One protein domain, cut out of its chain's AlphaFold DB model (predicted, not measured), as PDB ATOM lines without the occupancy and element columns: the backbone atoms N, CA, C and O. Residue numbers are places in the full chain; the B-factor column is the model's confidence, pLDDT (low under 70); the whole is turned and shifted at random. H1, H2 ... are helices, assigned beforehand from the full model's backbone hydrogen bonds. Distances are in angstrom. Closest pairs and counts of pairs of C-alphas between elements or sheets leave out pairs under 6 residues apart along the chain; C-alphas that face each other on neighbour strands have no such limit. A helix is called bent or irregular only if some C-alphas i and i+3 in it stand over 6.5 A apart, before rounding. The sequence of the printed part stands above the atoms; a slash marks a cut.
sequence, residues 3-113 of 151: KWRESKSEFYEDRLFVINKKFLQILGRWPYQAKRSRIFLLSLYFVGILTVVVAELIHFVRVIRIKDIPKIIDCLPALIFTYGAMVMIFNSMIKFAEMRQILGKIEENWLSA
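What this domain is: This is residues 3 to 113 of the 151 residues of an uncharacterized protein of Nasonia vitripennis (UniProt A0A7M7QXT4). This is a long helical hairpin, H3 and H4, closed at its free turn and spreading toward the other end, where H5 extends the length beyond H4. Short helices H1 and H2 form a loose corner at that far end, with the end of H1 near H5. The printed part has 111 residues with five named helices, H1 to H5 in chain order, and no named strand; its class is all helix. It is only just extended, close to loose, with a radius of gyration of the C-alphas of 20.2 A, and a rod of 66 by 26 by 22 A.

How they stand to each other: Start with H1, residues 3 to 11, and H2, residues 15 to 26: they are close but not clearly touching, C-alphas 11 and 17 closest at 7.8 A, and only just about perpendicular at 71 degrees. Go on to H3, residues 35 to 66, which is apart from H2. With residues 49 to 63 alone, H3 touches H4, residues 69 to 94; the closest C-alphas, of Val 63 and Ile 72, are 6.8 A apart. This hairpin runs opposite ways at a shallow tilt of 20 degrees. H4 has a kink of 31 degrees near residue 76 and is only just irregular, C-alphas 74 and 77 being 6.8 A apart. H5, residues 96 to 112, and H4 meet only through their link. Look back to H1: it is close to H5 but not clearly touching, C-alphas 11 and 107 closest at 7.9 A, about perpendicular at 77 degrees. Every O i to N i+4 pair is within hydrogen-bond range in H3 and H5; H1 has 4 of 5, H2 6 of 8, H4 20 of 22.

Where its parts are: Find C-alpha 3 at (79.635, 99.454, 58.972), where H1 begins; H1 measures 12.8 A and H2 17.0 A. From C-alpha 35 at (89.014, 84.803, 61.995), H3 runs 46.7 A. H4 measures 37.6 A, and H5 24.4 A, ending at C-alpha 112 at (61.895, 94.016, 67.180).

The domain as a whole: The C-alphas farthest apart, of Ile 66 and Ala 113, are 67.3 A apart. Residues 65 to 70 stand free. The printed part has no cut, and no link is long. Mean pLDDT of the printed part is 74.7; 30 residues are under 70, among them 3 to 13 and 25 to 38.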
ATOM      1  N   LYS A   3      80.729  98.796  58.222       41.56
ATOM      2  CA  LYS A   3      79.635  99.454  58.972       41.56
ATOM      3  C   LYS A   3      78.688  98.504  59.726       41.56
ATOM      4  O   LYS A   3      78.322  98.756  60.864       41.56
ATOM      5  N   TRP A   4      78.330  97.370  59.118       48.53
ATOM      6  CA  TRP A   4      77.487  96.344  59.757       48.53
ATOM      7  C   TRP A   4      78.171  95.631  60.936       48.53
ATOM      8  O   TRP A   4      77.497  95.076  61.797       48.53
ATOM      9  N   ARG A   5      79.510  95.594  60.963       52.09
ATOM     10  CA  ARG A   5      80.269  95.017  62.079       52.09
ATOM     11  C   ARG A   5      80.382  96.011  63.236       52.09
ATOM     12  O   ARG A   5      80.322  95.560  64.371       52.09
ATOM     13  N   GLU A   6      80.499  97.304  62.930       55.66
ATOM     14  CA  GLU A   6      80.541  98.403  63.910       55.66
ATOM     15  C   GLU A   6      79.221  98.534  64.683       55.66
ATOM     16  O   GLU A   6      79.232  98.471  65.908       55.66
ATOM     17  N   SER A   7      78.076  98.550  63.992       60.62
ATOM     18  CA  SER A   7      76.757  98.579  64.651       60.62
ATOM     19  C   SER A   7      76.515  97.357  65.553       60.62
ATOM     20  O   SER A   7      76.023  97.489  66.672       60.62
ATOM     21  N   LYS A   8      76.931  96.155  65.119       61.16
ATOM     22  CA  LYS A   8      76.869  94.960  65.977       61.16
ATOM     23  C   LYS A   8      77.762  95.102  67.205       61.16
ATOM     24  O   LYS A   8      77.351  94.709  68.290       61.16
ATOM     25  N   SER A   9      78.988  95.613  67.062       60.19
ATOM     26  CA  SER A   9      79.872  95.789  68.219       60.19
ATOM     27  C   SER A   9      79.305  96.755  69.251       60.19
ATOM     28  O   SER A   9      79.420  96.422  70.429       60.19
ATOM     29  N   GLU A  10      78.654  97.838  68.813       64.44
ATOM     30  CA  GLU A  10      78.010  98.838  69.675       64.44
ATOM     31  C   GLU A  10      76.843  98.244  70.479       64.44
ATOM     32  O   GLU A  10      76.752  98.466  71.683       64.44
ATOM     33  N   PHE A  11      76.004  97.397  69.871       67.06
ATOM     34  CA  PHE A  11      74.922  96.712  70.594       67.06
ATOM     35  C   PHE A  11      75.447  95.816  71.730       67.06
ATOM     36  O   PHE A  11      74.978  95.872  72.866       67.06
ATOM     37  N   TYR A  12      76.486  95.016  71.457       64.38
ATOM     38  CA  TYR A  12      77.115  94.175  72.485       64.38
ATOM     39  C   TYR A  12      78.072  94.948  73.415       64.38
ATOM     40  O   TYR A  12      78.788  94.324  74.206       64.38
ATOM     41  N   GLU A  13      78.153  96.273  73.288       61.38
ATOM     42  CA  GLU A  13      78.879  97.169  74.197       61.38
ATOM     43  C   GLU A  13      77.992  97.756  75.295       61.38
ATOM     44  O   GLU A  13      78.507  98.342  76.249       61.38
ATOM     45  N   ASP A  14      76.690  97.484  75.241       70.38
ATOM     46  CA  ASP A  14      75.790  97.794  76.337       70.38
ATOM     47  C   ASP A  14      76.119  96.953  77.587       70.38
ATOM     48  O   ASP A  14      76.549  95.793  77.512       70.38
ATOM     49  N   ARG A  15      75.917  97.534  78.772       67.62
ATOM     50  CA  ARG A  15      76.419  97.016  80.062       67.62
ATOM     51  C   ARG A  15      75.971  95.578  80.353       67.62
ATOM     52  O   ARG A  15      76.693  94.835  81.022       67.62
ATOM     53  N   LEU A  16      74.796  95.194  79.863       66.25
ATOM     54  CA  LEU A  16      74.214  93.858  80.015       66.25
ATOM     55  C   LEU A  16      74.933  92.814  79.146       66.25
ATOM     56  O   LEU A  16      75.247  91.718  79.608       66.25
ATOM     57  N   PHE A  17      75.281  93.173  77.911       71.06
ATOM     58  CA  PHE A  17      75.841  92.251  76.924       71.06
ATOM     59  C   PHE A  17      77.373  92.217  76.908       71.06
ATOM     60  O   PHE A  17      77.951  91.211  76.487       71.06
ATOM     61  N   VAL A  18      78.046  93.246  77.440       71.81
ATOM     62  CA  VAL A  18      79.515  93.280  77.570       71.81
ATOM     63  C   VAL A  18      80.041  92.105  78.384       71.81
ATOM     64  O   VAL A  18      81.078  91.541  78.038       71.81
ATOM     65  N   ILE A  19      79.342  91.703  79.447       67.31
ATOM     66  CA  ILE A  19      79.792  90.605  80.313       67.31
ATOM     67  C   ILE A  19      79.647  89.259  79.604       67.31
ATOM     68  O   ILE A  19      80.607  88.490  79.592       67.31
ATOM     69  N   ASN A  20      78.529  89.019  78.910       71.81
ATOM     70  CA  ASN A  20      78.374  87.845  78.044       71.81
ATOM     71  C   ASN A  20      79.446  87.821  76.944       71.81
ATOM     72  O   ASN A  20      80.088  86.794  76.725       71.81
ATOM     73  N   LYS A  21      79.698  88.962  76.290       73.06
ATOM     74  CA  LYS A  21      80.737  89.118  75.260       73.06
ATOM     75  C   LYS A  21      82.122  88.806  75.815       73.06
ATOM     76  O   LYS A  21      82.843  88.012  75.217       73.06
ATOM     77  N   LYS A  22      82.495  89.374  76.964       69.38
ATOM     78  CA  LYS A  22      83.788  89.127  77.621       69.38
ATOM     79  C   LYS A  22      83.932  87.678  78.064       69.38
ATOM     80  O   LYS A  22      84.978  87.093  77.821       69.38
ATOM     81  N   PHE A  23      82.894  87.081  78.636       68.88
ATOM     82  CA  PHE A  23      82.903  85.675  79.031       68.88
ATOM     83  C   PHE A  23      83.117  84.753  77.829       68.88
ATOM     84  O   PHE A  23      84.022  83.925  77.822       68.88
ATOM     85  N   LEU A  24      82.360  84.962  76.755       70.25
ATOM     86  CA  LEU A  24      82.502  84.190  75.523       70.25
ATOM     87  C   LEU A  24      83.845  84.435  74.812       70.25
ATOM     88  O   LEU A  24      84.359  83.529  74.151       70.25
ATOM     89  N   GLN A  25      84.428  85.630  74.954       69.38
ATOM     90  CA  GLN A  25      85.787  85.942  74.497       69.38
ATOM     91  C   GLN A  25      86.858  85.231  75.331       69.38
ATOM     92  O   GLN A  25      87.777  84.666  74.745       69.38
ATOM     93  N   ILE A  26      86.736  85.224  76.663       64.81
ATOM     94  CA  ILE A  26      87.648  84.514  77.580       64.81
ATOM     95  C   ILE A  26      87.620  83.014  77.287       64.81
ATOM     96  O   ILE A  26      88.666  82.383  77.194       64.81
ATOM     97  N   LEU A  27      86.433  82.459  77.036       64.12
ATOM     98  CA  LEU A  27      86.278  81.068  76.615       64.12
ATOM     99  C   LEU A  27      86.836  80.785  75.207       64.12
ATOM    100  O   LEU A  27      86.812  79.638  74.770       64.12
ATOM    101  N   GLY A  28      87.287  81.800  74.458       61.06
ATOM    102  CA  GLY A  28      87.791  81.659  73.086       61.06
ATOM    103  C   GLY A  28      86.725  81.242  72.066       61.06
ATOM    104  O   GLY A  28      87.045  80.875  70.935       61.06
ATOM    105  N   ARG A  29      85.445  81.283  72.455       64.25
ATOM    106  CA  ARG A  29      84.299  80.797  71.668       64.25
ATOM    107  C   ARG A  29      83.520  81.917  70.983       64.25
ATOM    108  O   ARG A  29      82.570  81.635  70.257       64.25
ATOM    109  N   TRP A  30      83.913  83.177  71.177       65.50
ATOM    110  CA  TRP A  30      83.188  84.328  70.640       65.50
ATOM    111  C   TRP A  30      83.109  84.303  69.102       65.50
ATOM    112  O   TRP A  30      84.141  84.373  68.419       65.50
ATOM    113  N   PRO A  31      81.897  84.268  68.514       58.06
ATOM    114  CA  PRO A  31      81.749  84.056  67.081       58.06
ATOM    115  C   PRO A  31      82.098  85.252  66.200       58.06
ATOM    116  O   PRO A  31      82.349  85.081  65.004       58.06
ATOM    117  N   TYR A  32      82.169  86.449  66.781       57.25
ATOM    118  CA  TYR A  32      82.507  87.680  66.066       57.25
ATOM    119  C   TYR A  32      83.985  88.080  66.204       57.25
ATOM    120  O   TYR A  32      84.375  89.144  65.725       57.25
ATOM    121  N   GLN A  33      84.827  87.253  66.838       61.06
ATOM    122  CA  GLN A  33      86.268  87.508  66.928       61.06
ATOM    123  C   GLN A  33      86.927  87.371  65.544       61.06
ATOM    124  O   GLN A  33      86.475  86.596  64.697       61.06
ATOM    125  N   ALA A  34      87.995  88.135  65.288       60.44
ATOM    126  CA  ALA A  34      88.705  88.093  64.012       60.44
ATOM    127  C   ALA A  34      89.106  86.648  63.666       60.44
ATOM    128  O   ALA A  34      89.755  85.974  64.467       60.44
ATOM    129  N   LYS A  35      88.746  86.181  62.456       62.53
ATOM    130  CA  LYS A  35      89.014  84.803  61.995       62.53
ATOM    131  C   LYS A  35      90.474  84.385  62.225       62.53
ATOM    132  O   LYS A  35      90.718  83.247  62.606       62.53
ATOM    133  N   ARG A  36      91.424  85.316  62.057       60.56
ATOM    134  CA  ARG A  36      92.858  85.098  62.314       60.56
ATOM    135  C   ARG A  36      93.171  84.828  63.786       60.56
ATOM    136  O   ARG A  36      93.803  83.824  64.073       60.56
ATOM    137  N   SER A  37      92.700  85.667  64.709       66.62
ATOM    138  CA  SER A  37      92.920  85.464  66.149       66.62
ATOM    139  C   SER A  37      92.275  84.172  66.643       66.62
ATOM    140  O   SER A  37      92.851  83.478  67.468       66.62
ATOM    141  N   ARG A  38      91.112  83.805  66.091       67.75
ATOM    142  CA  ARG A  38      90.462  82.526  66.386       67.75
ATOM    143  C   ARG A  38      91.310  81.339  65.928       67.75
ATOM    144  O   ARG A  38      91.555  80.444  66.724       67.75
ATOM    145  N   ILE A  39      91.750  81.330  64.669       71.62
ATOM    146  CA  ILE A  39      92.599  80.250  64.136       71.62
ATOM    147  C   ILE A  39      93.905  80.163  64.929       71.62
ATOM    148  O   ILE A  39      94.337  79.066  65.253       71.62
ATOM    149  N   PHE A  40      94.488  81.303  65.303       76.06
ATOM    150  CA  PHE A  40      95.683  81.348  66.139       76.06
ATOM    151  C   PHE A  40      95.452  80.722  67.523       76.06
ATOM    152  O   PHE A  40      96.226  79.865  67.933       76.06
ATOM    153  N   LEU A  41      94.361  81.077  68.210       74.44
ATOM    154  CA  LEU A  41      94.018  80.493  69.512       74.44
ATOM    155  C   LEU A  41      93.714  78.995  69.408       74.44
ATOM    156  O   LEU A  41      94.232  78.219  70.201       74.44
ATOM    157  N   LEU A  42      92.926  78.572  68.416       74.75
ATOM    158  CA  LEU A  42      92.655  77.152  68.167       74.75
ATOM    159  C   LEU A  42      93.935  76.379  67.858       74.75
ATOM    160  O   LEU A  42      94.111  75.286  68.380       74.75
ATOM    161  N   SER A  43      94.833  76.952  67.056       80.38
ATOM    162  CA  SER A  43      96.134  76.356  66.763       80.38
ATOM    163  C   SER A  43      96.989  76.242  68.020       80.38
ATOM    164  O   SER A  43      97.604  75.205  68.229       80.38
ATOM    165  N   LEU A  44      97.019  77.274  68.867       82.00
ATOM    166  CA  LEU A  44      97.759  77.252  70.127       82.00
ATOM    167  C   LEU A  44      97.213  76.173  71.074       82.00
ATOM    168  O   LEU A  44      97.989  75.397  71.624       82.00
ATOM    169  N   TYR A  45      95.887  76.075  71.204       80.00
ATOM    170  CA  TYR A  45      95.226  75.024  71.983       80.00
ATOM    171  C   TYR A  45      95.508  73.626  71.422       80.00
ATOM    172  O   TYR A  45      95.801  72.712  72.188       80.00
ATOM    173  N   PHE A  46      95.468  73.455  70.098       82.00
ATOM    174  CA  PHE A  46      95.805  72.185  69.452       82.00
ATOM    175  C   PHE A  46      97.249  71.775  69.728       82.00
ATOM    176  O   PHE A  46      97.500  70.622  70.060       82.00
ATOM    177  N   VAL A  47      98.190  72.717  69.625       86.31
ATOM    178  CA  VAL A  47      99.603  72.466  69.931       86.31
ATOM    179  C   VAL A  47      99.773  72.098  71.403       86.31
ATOM    180  O   VAL A  47     100.446  71.116  71.692       86.31
ATOM    181  N   GLY A  48      99.121  72.814  72.324       84.62
ATOM    182  CA  GLY A  48      99.163  72.499  73.755       84.62
ATOM    183  C   GLY A  48      98.586  71.122  74.093       84.62
ATOM    184  O   GLY A  48      99.131  70.411  74.926       84.62
ATOM    185  N   ILE A  49      97.517  70.693  73.423       83.56
ATOM    186  CA  ILE A  49      96.985  69.337  73.613       83.56
ATOM    187  C   ILE A  49      97.927  68.298  73.013       83.56
ATOM    188  O   ILE A  49      98.182  67.278  73.645       83.56
ATOM    189  N   LEU A  50      98.479  68.551  71.825       84.31
ATOM    190  CA  LEU A  50      99.431  67.639  71.194       84.31
ATOM    191  C   LEU A  50     100.668  67.414  72.068       84.31
ATOM    192  O   LEU A  50     101.114  66.276  72.186       84.31
ATOM    193  N   THR A  51     101.206  68.455  72.710       87.50
ATOM    194  CA  THR A  51     102.359  68.297  73.609       87.50
ATOM    195  C   THR A  51     102.017  67.436  74.822       87.50
ATOM    196  O   THR A  51     102.804  66.556  75.174       87.50
ATOM    197  N   VAL A  52     100.839  67.633  75.422       85.25
ATOM    198  CA  VAL A  52     100.379  66.824  76.561       85.25
ATOM    199  C   VAL A  52     100.146  65.371  76.140       85.25
ATOM    200  O   VAL A  52     100.664  64.468  76.786       85.25
ATOM    201  N   VAL A  53      99.465  65.130  75.017       83.69
ATOM    202  CA  VAL A  53      99.211  63.773  74.500       83.69
ATOM    203  C   VAL A  53     100.520  63.034  74.209       83.69
ATOM    204  O   VAL A  53     100.658  61.861  74.547       83.69
ATOM    205  N   VAL A  54     101.517  63.704  73.623       86.19
ATOM    206  CA  VAL A  54     102.835  63.095  73.378       86.19
ATOM    207  C   VAL A  54     103.523  62.717  74.693       86.19
ATOM    208  O   VAL A  54     104.078  61.620  74.794       86.19
ATOM    209  N   ALA A  55     103.466  63.582  75.709       85.62
ATOM    210  CA  ALA A  55     104.012  63.274  77.028       85.62
ATOM    211  C   ALA A  55     103.296  62.072  77.673       85.62
ATOM    212  O   ALA A  55     103.961  61.158  78.169       85.62
ATOM    213  N   GLU A  56     101.964  62.023  77.598       83.31
ATOM    214  CA  GLU A  56     101.149  60.913  78.105       83.31
ATOM    215  C   GLU A  56     101.484  59.590  77.407       83.31
ATOM    216  O   GLU A  56     101.673  58.578  78.081       83.31
ATOM    217  N   LEU A  57     101.653  59.586  76.081       83.56
ATOM    218  CA  LEU A  57     102.031  58.387  75.323       83.56
ATOM    219  C   LEU A  57     103.406  57.847  75.739       83.56
ATOM    220  O   LEU A  57     103.567  56.640  75.928       83.56
ATOM    221  N   ILE A  58     104.396  58.726  75.929       85.38
ATOM    222  CA  ILE A  58     105.734  58.329  76.397       85.38
ATOM    223  C   ILE A  58     105.652  57.722  77.803       85.38
ATOM    224  O   ILE A  58     106.270  56.684  78.069       85.38
ATOM    225  N   HIS A  59     104.885  58.347  78.701       81.44
ATOM    226  CA  HIS A  59     104.659  57.830  80.048       81.44
ATOM    227  C   HIS A  59     103.955  56.471  80.024       81.44
ATOM    228  O   HIS A  59     104.409  55.536  80.686       81.44
ATOM    229  N   PHE A  60     102.917  56.321  79.206       80.00
ATOM    230  CA  PHE A  60     102.148  55.088  79.078       80.00
ATOM    231  C   PHE A  60     103.008  53.912  78.590       80.00
ATOM    232  O   PHE A  60     102.995  52.838  79.196       80.00
ATOM    233  N   VAL A  61     103.848  54.128  77.568       81.69
ATOM    234  CA  VAL A  61     104.788  53.108  77.064       81.69
ATOM    235  C   VAL A  61     105.786  52.675  78.145       81.69
ATOM    236  O   VAL A  61     106.067  51.481  78.283       81.69
ATOM    237  N   ARG A  62     106.307  53.614  78.950       80.12
ATOM    238  CA  ARG A  62     107.217  53.280  80.062       80.12
ATOM    239  C   ARG A  62     106.530  52.435  81.132       80.12
ATOM    240  O   ARG A  62     107.129  51.469  81.599       80.12
ATOM    241  N   VAL A  63     105.300  52.777  81.509       76.56
ATOM    242  CA  VAL A  63     104.564  52.086  82.578       76.56
ATOM    243  C   VAL A  63     104.170  50.665  82.161       76.56
ATOM    244  O   VAL A  63     104.369  49.732  82.940       76.56
ATOM    245  N   ILE A  64     103.725  50.462  80.913       75.56
ATOM    246  CA  ILE A  64     103.441  49.119  80.370       75.56
ATOM    247  C   ILE A  64     104.689  48.236  80.395       75.56
ATOM    248  O   ILE A  64     104.612  47.066  80.769       75.56
ATOM    249  N   ARG A  65     105.854  48.793  80.036       76.38
ATOM    250  CA  ARG A  65     107.117  48.043  80.009       76.38
ATOM    251  C   ARG A  65     107.529  47.531  81.393       76.38
ATOM    252  O   ARG A  65     108.171  46.492  81.483       76.38
ATOM    253  N   ILE A  66     107.186  48.266  82.450       78.31
ATOM    254  CA  ILE A  66     107.566  47.959  83.838       78.31
ATOM    255  C   ILE A  66     106.482  47.115  84.548       78.31
ATOM    256  O   ILE A  66     106.760  46.520  85.581       78.31
ATOM    257  N   LYS A  67     105.274  46.981  83.966       74.06
ATOM    258  CA  LYS A  67     104.091  46.317  84.565       74.06
ATOM    259  C   LYS A  67     103.671  46.900  85.929       74.06
ATOM    260  O   LYS A  67     103.080  46.205  86.753       74.06
ATOM    261  N   ASP A  68     103.906  48.193  86.143       75.31
ATOM    262  CA  ASP A  68     103.502  48.898  87.367       75.31
ATOM    263  C   ASP A  68     102.013  49.290  87.312       75.31
ATOM    264  O   ASP A  68     101.665  50.411  86.946       75.31
ATOM    265  N   ILE A  69     101.124  48.376  87.711       74.44
ATOM    266  CA  ILE A  69      99.668  48.606  87.796       74.44
ATOM    267  C   ILE A  69      99.267  49.872  88.589       74.44
ATOM    268  O   ILE A  69      98.439  50.626  88.076       74.44
ATOM    269  N   PRO A  70      99.827  50.180  89.780       77.00
ATOM    270  CA  PRO A  70      99.410  51.370  90.531       77.00
ATOM    271  C   PRO A  70      99.689  52.685  89.786       77.00
ATOM    272  O   PRO A  70      98.847  53.575  89.782       77.00
ATOM    273  N   LYS A  71     100.799  52.778  89.039       75.19
ATOM    274  CA  LYS A  71     101.116  53.973  88.234       75.19
ATOM    275  C   LYS A  71     100.178  54.170  87.041       75.19
ATOM    276  O   LYS A  71     100.062  55.284  86.539       75.19
ATOM    277  N   ILE A  72      99.534  53.105  86.555       73.88
ATOM    278  CA  ILE A  72      98.523  53.215  85.492       73.88
ATOM    279  C   ILE A  72      97.286  53.927  86.037       73.88
ATOM    280  O   ILE A  72      96.740  54.799  85.364       73.88
ATOM    281  N   ILE A  73      96.870  53.582  87.259       79.00
ATOM    282  CA  ILE A  73      95.682  54.151  87.900       79.00
ATOM    283  C   ILE A  73      95.865  55.653  88.137       79.00
ATOM    284  O   ILE A  73      94.959  56.419  87.822       79.00
ATOM    285  N   ASP A  74      97.051  56.081  88.569       78.81
ATOM    286  CA  ASP A  74      97.367  57.504  88.768       78.81
ATOM    287  C   ASP A  74      97.355  58.321  87.461       78.81
ATOM    288  O   ASP A  74      97.168  59.537  87.484       78.81
ATOM    289  N   CYS A  75      97.527  57.668  86.305       76.44
ATOM    290  CA  CYS A  75      97.544  58.314  84.989       76.44
ATOM    291  C   CYS A  75      96.143  58.423  84.349       76.44
ATOM    292  O   CYS A  75      95.915  59.263  83.478       76.44
ATOM    293  N   LEU A  76      95.173  57.610  84.784       79.56
ATOM    294  CA  LEU A  76      93.806  57.631  84.247       79.56
ATOM    295  C   LEU A  76      93.115  59.006  84.352       79.56
ATOM    296  O   LEU A  76      92.486  59.409  83.371       79.56
ATOM    297  N   PRO A  77      93.220  59.757  85.468       83.81
ATOM    298  CA  PRO A  77      92.612  61.083  85.565       83.81
ATOM    299  C   PRO A  77      93.156  62.064  84.523       83.81
ATOM    300  O   PRO A  77      92.382  62.834  83.953       83.81
ATOM    301  N   ALA A  78      94.463  62.010  84.242       81.44
ATOM    302  CA  ALA A  78      95.100  62.858  83.238       81.44
ATOM    303  C   ALA A  78      94.548  62.556  81.834       81.44
ATOM    304  O   ALA A  78      94.068  63.465  81.161       81.44
ATOM    305  N   LEU A  79      94.447  61.271  81.474       80.12
ATOM    306  CA  LEU A  79      93.870  60.827  80.197       80.12
ATOM    307  C   LEU A  79      92.401  61.240  80.022       80.12
ATOM    308  O   LEU A  79      91.977  61.661  78.945       80.12
ATOM    309  N   ILE A  80      91.595  61.122  81.082       86.31
ATOM    310  CA  ILE A  80      90.187  61.543  81.049       86.31
ATOM    311  C   ILE A  80      90.098  63.056  80.835       86.31
ATOM    312  O   ILE A  80      89.257  63.528  80.066       86.31
ATOM    313  N   PHE A  81      90.977  63.820  81.486       85.25
ATOM    314  CA  PHE A  81      91.021  65.267  81.351       85.25
ATOM    315  C   PHE A  81      91.431  65.705  79.939       85.25
ATOM    316  O   PHE A  81      90.754  66.546  79.342       85.25
ATOM    317  N   THR A  82      92.485  65.114  79.366       82.38
ATOM    318  CA  THR A  82      92.954  65.448  78.011       82.38
ATOM    319  C   THR A  82      91.919  65.091  76.951       82.38
ATOM    320  O   THR A  82      91.610  65.917  76.084       82.38
ATOM    321  N   TYR A  83      91.289  63.920  77.065       82.94
ATOM    322  CA  TYR A  83      90.184  63.526  76.194       82.94
ATOM    323  C   TYR A  83      88.974  64.461  76.333       82.94
ATOM    324  O   TYR A  83      88.414  64.920  75.333       82.94
ATOM    325  N   GLY A  84      88.597  64.812  77.566       86.31
ATOM    326  CA  GLY A  84      87.520  65.765  77.838       86.31
ATOM    327  C   GLY A  84      87.779  67.129  77.197       86.31
ATOM    328  O   GLY A  84      86.897  67.683  76.535       86.31
ATOM    329  N   ALA A  85      89.005  67.643  77.311       82.31
ATOM    330  CA  ALA A  85      89.415  68.894  76.681       82.31
ATOM    331  C   ALA A  85      89.321  68.828  75.145       82.31
ATOM    332  O   ALA A  85      88.778  69.749  74.525       82.31
ATOM    333  N   MET A  86      89.759  67.724  74.526       80.50
ATOM    334  CA  MET A  86      89.605  67.508  73.080       80.50
ATOM    335  C   MET A  86      88.135  67.547  72.657       80.50
ATOM    336  O   MET A  86      87.774  68.293  71.743       80.50
ATOM    337  N   VAL A  87      87.268  66.797  73.343       85.06
ATOM    338  CA  VAL A  87      85.827  66.753  73.051       85.06
ATOM    339  C   VAL A  87      85.192  68.134  73.210       85.06
ATOM    340  O   VAL A  87      84.413  68.556  72.355       85.06
ATOM    341  N   MET A  88      85.546  68.886  74.256       83.19
ATOM    342  CA  MET A  88      85.051  70.252  74.450       83.19
ATOM    343  C   MET A  88      85.453  71.188  73.307       83.19
ATOM    344  O   MET A  88      84.638  72.016  72.886       83.19
ATOM    345  N   ILE A  89      86.676  71.066  72.788       76.75
ATOM    346  CA  ILE A  89      87.146  71.873  71.655       76.75
ATOM    347  C   ILE A  89      86.404  71.482  70.380       76.75
ATOM    348  O   ILE A  89      85.873  72.365  69.705       76.75
ATOM    349  N   PHE A  90      86.278  70.189  70.078       77.38
ATOM    350  CA  PHE A  90      85.508  69.719  68.923       77.38
ATOM    351  C   PHE A  90      84.048  70.167  68.977       77.38
ATOM    352  O   PHE A  90      83.545  70.754  68.015       77.38
ATOM    353  N   ASN A  91      83.397  69.998  70.126       81.62
ATOM    354  CA  ASN A  91      82.038  70.482  70.345       81.62
ATOM    355  C   ASN A  91      81.943  71.993  70.129       81.62
ATOM    356  O   ASN A  91      81.022  72.461  69.465       81.62
ATOM    357  N   SER A  92      82.918  72.763  70.615       72.81
ATOM    358  CA  SER A  92      82.943  74.212  70.401       72.81
ATOM    359  C   SER A  92      83.104  74.608  68.931       72.81
ATOM    360  O   SER A  92      82.548  75.620  68.505       72.81
ATOM    361  N   MET A  93      83.822  73.809  68.133       73.00
ATOM    362  CA  MET A  93      83.974  74.045  66.696       73.00
ATOM    363  C   MET A  93      82.669  73.787  65.941       73.00
ATOM    364  O   MET A  93      82.281  74.618  65.121       73.00
ATOM    365  N   ILE A  94      81.980  72.683  66.244       77.56
ATOM    366  CA  ILE A  94      80.718  72.299  65.591       77.56
ATOM    367  C   ILE A  94      79.595  73.265  65.991       77.56
ATOM    368  O   ILE A  94      78.896  73.814  65.140       77.56
ATOM    369  N   LYS A  95      79.459  73.539  67.292       78.12
ATOM    370  CA  LYS A  95      78.406  74.398  67.857       78.12
ATOM    371  C   LYS A  95      78.621  75.890  67.615       78.12
ATOM    372  O   LYS A  95      77.776  76.711  67.962       78.12
ATOM    373  N   PHE A  96      79.718  76.257  66.963       73.50
ATOM    374  CA  PHE A  96      80.022  77.637  66.617       73.50
ATOM    375  C   PHE A  96      78.934  78.298  65.758       73.50
ATOM    376  O   PHE A  96      78.595  79.464  65.968       73.50
ATOM    377  N   ALA A  97      78.398  77.568  64.775       76.06
ATOM    378  CA  ALA A  97      77.357  78.090  63.889       76.06
ATOM    379  C   ALA A  97      76.065  78.387  64.661       76.06
ATOM    380  O   ALA A  97      75.470  79.451  64.491       76.06
ATOM    381  N   GLU A  98      75.696  77.485  65.567       81.06
ATOM    382  CA  GLU A  98      74.528  77.607  66.437       81.06
ATOM    383  C   GLU A  98      74.674  78.796  67.397       81.06
ATOM    384  O   GLU A  98      73.779  79.632  67.496       81.06
ATOM    385  N   MET A  99      75.852  78.971  68.001       77.69
ATOM    386  CA  MET A  99      76.133  80.117  68.872       77.69
ATOM    387  C   MET A  99      76.008  81.460  68.141       77.69
ATOM    388  O   MET A  99      75.512  82.439  68.701       77.69
ATOM    389  N   ARG A 100      76.413  81.515  66.868       79.19
ATOM    390  CA  ARG A 100      76.226  82.707  66.036       79.19
ATOM    391  C   ARG A 100      74.751  82.971  65.729       79.19
ATOM    392  O   ARG A 100      74.346  84.129  65.736       79.19
ATOM    393  N   GLN A 101      73.970  81.925  65.459       81.44
ATOM    394  CA  GLN A 101      72.532  82.050  65.210       81.44
ATOM    395  C   GLN A 101      71.782  82.533  66.451       81.44
ATOM    396  O   GLN A 101      70.966  83.439  66.335       81.44
ATOM    397  N   ILE A 102      72.088  81.985  67.629       82.19
ATOM    398  CA  ILE A 102      71.459  82.391  68.892       82.19
ATOM    399  C   ILE A 102      71.724  83.874  69.172       82.19
ATOM    400  O   ILE A 102      70.786  84.619  69.426       82.19
ATOM    401  N   LEU A 103      72.977  84.326  69.052       80.19
ATOM    402  CA  LEU A 103      73.307  85.745  69.230       80.19
ATOM    403  C   LEU A 103      72.592  86.635  68.203       80.19
ATOM    404  O   LEU A 103      72.088  87.691  68.561       80.19
ATOM    405  N   GLY A 104      72.503  86.191  66.944       80.19
ATOM    406  CA  GLY A 104      71.751  86.909  65.913       80.19
ATOM    407  C   GLY A 104      70.264  87.051  66.245       80.19
ATOM    408  O   GLY A 104      69.717  88.132  66.074       80.19
ATOM    409  N   LYS A 105      69.638  85.995  66.777       82.31
ATOM    410  CA  LYS A 105      68.233  86.021  67.206       82.31
ATOM    411  C   LYS A 105      68.004  86.926  68.413       82.31
ATOM    412  O   LYS A 105      67.004  87.621  68.454       82.31
ATOM    413  N   ILE A 106      68.920  86.939  69.383       81.31
ATOM    414  CA  ILE A 106      68.826  87.842  70.542       81.31
ATOM    415  C   ILE A 106      68.847  89.301  70.077       81.31
ATOM    416  O   ILE A 106      68.049  90.103  70.542       81.31
ATOM    417  N   GLU A 107      69.734  89.635  69.141       79.44
ATOM    418  CA  GLU A 107      69.825  90.976  68.557       79.44
ATOM    419  C   GLU A 107      68.558  91.348  67.771       79.44
ATOM    420  O   GLU A 107      68.027  92.440  67.945       79.44
ATOM    421  N   GLU A 108      68.052  90.434  66.940       81.44
ATOM    422  CA  GLU A 108      66.815  90.634  66.179       81.44
ATOM    423  C   GLU A 108      65.611  90.842  67.102       81.44
ATOM    424  O   GLU A 108      64.907  91.838  66.954       81.44
ATOM    425  N   ASN A 109      65.440  89.978  68.106       81.62
ATOM    426  CA  ASN A 109      64.376  90.093  69.101       81.62
ATOM    427  C   ASN A 109      64.473  91.398  69.900       81.62
ATOM    428  O   ASN A 109      63.452  91.995  70.224       81.62
ATOM    429  N   TRP A 110      65.688  91.853  70.213       79.19
ATOM    430  CA  TRP A 110      65.887  93.104  70.940       79.19
ATOM    431  C   TRP A 110      65.523  94.331  70.099       79.19
ATOM    432  O   TRP A 110      64.977  95.298  70.619       79.19
ATOM    433  N   LEU A 111      65.806  94.299  68.793       76.88
ATOM    434  CA  LEU A 111      65.444  95.371  67.861       76.88
ATOM    435  C   LEU A 111      63.956  95.349  67.482       76.88
ATOM    436  O   LEU A 111      63.398  96.397  67.158       76.88
ATOM    437  N   SER A 112      63.317  94.175  67.494       78.94
ATOM    438  CA  SER A 112      61.895  94.016  67.180       78.94
ATOM    439  C   SER A 112      60.969  94.198  68.382       78.94
ATOM    440  O   SER A 112      59.758  94.261  68.177       78.94
ATOM    441  N   ALA A 113      61.510  94.263  69.603       75.62
ATOM    442  CA  ALA A 113      60.737  94.463  70.824       75.62
ATOM    443  C   ALA A 113      59.976  95.794  70.739       75.62
ATOM    444  O   ALA A 113      60.567  96.878  70.743       75.62
TER     445      ALA A 113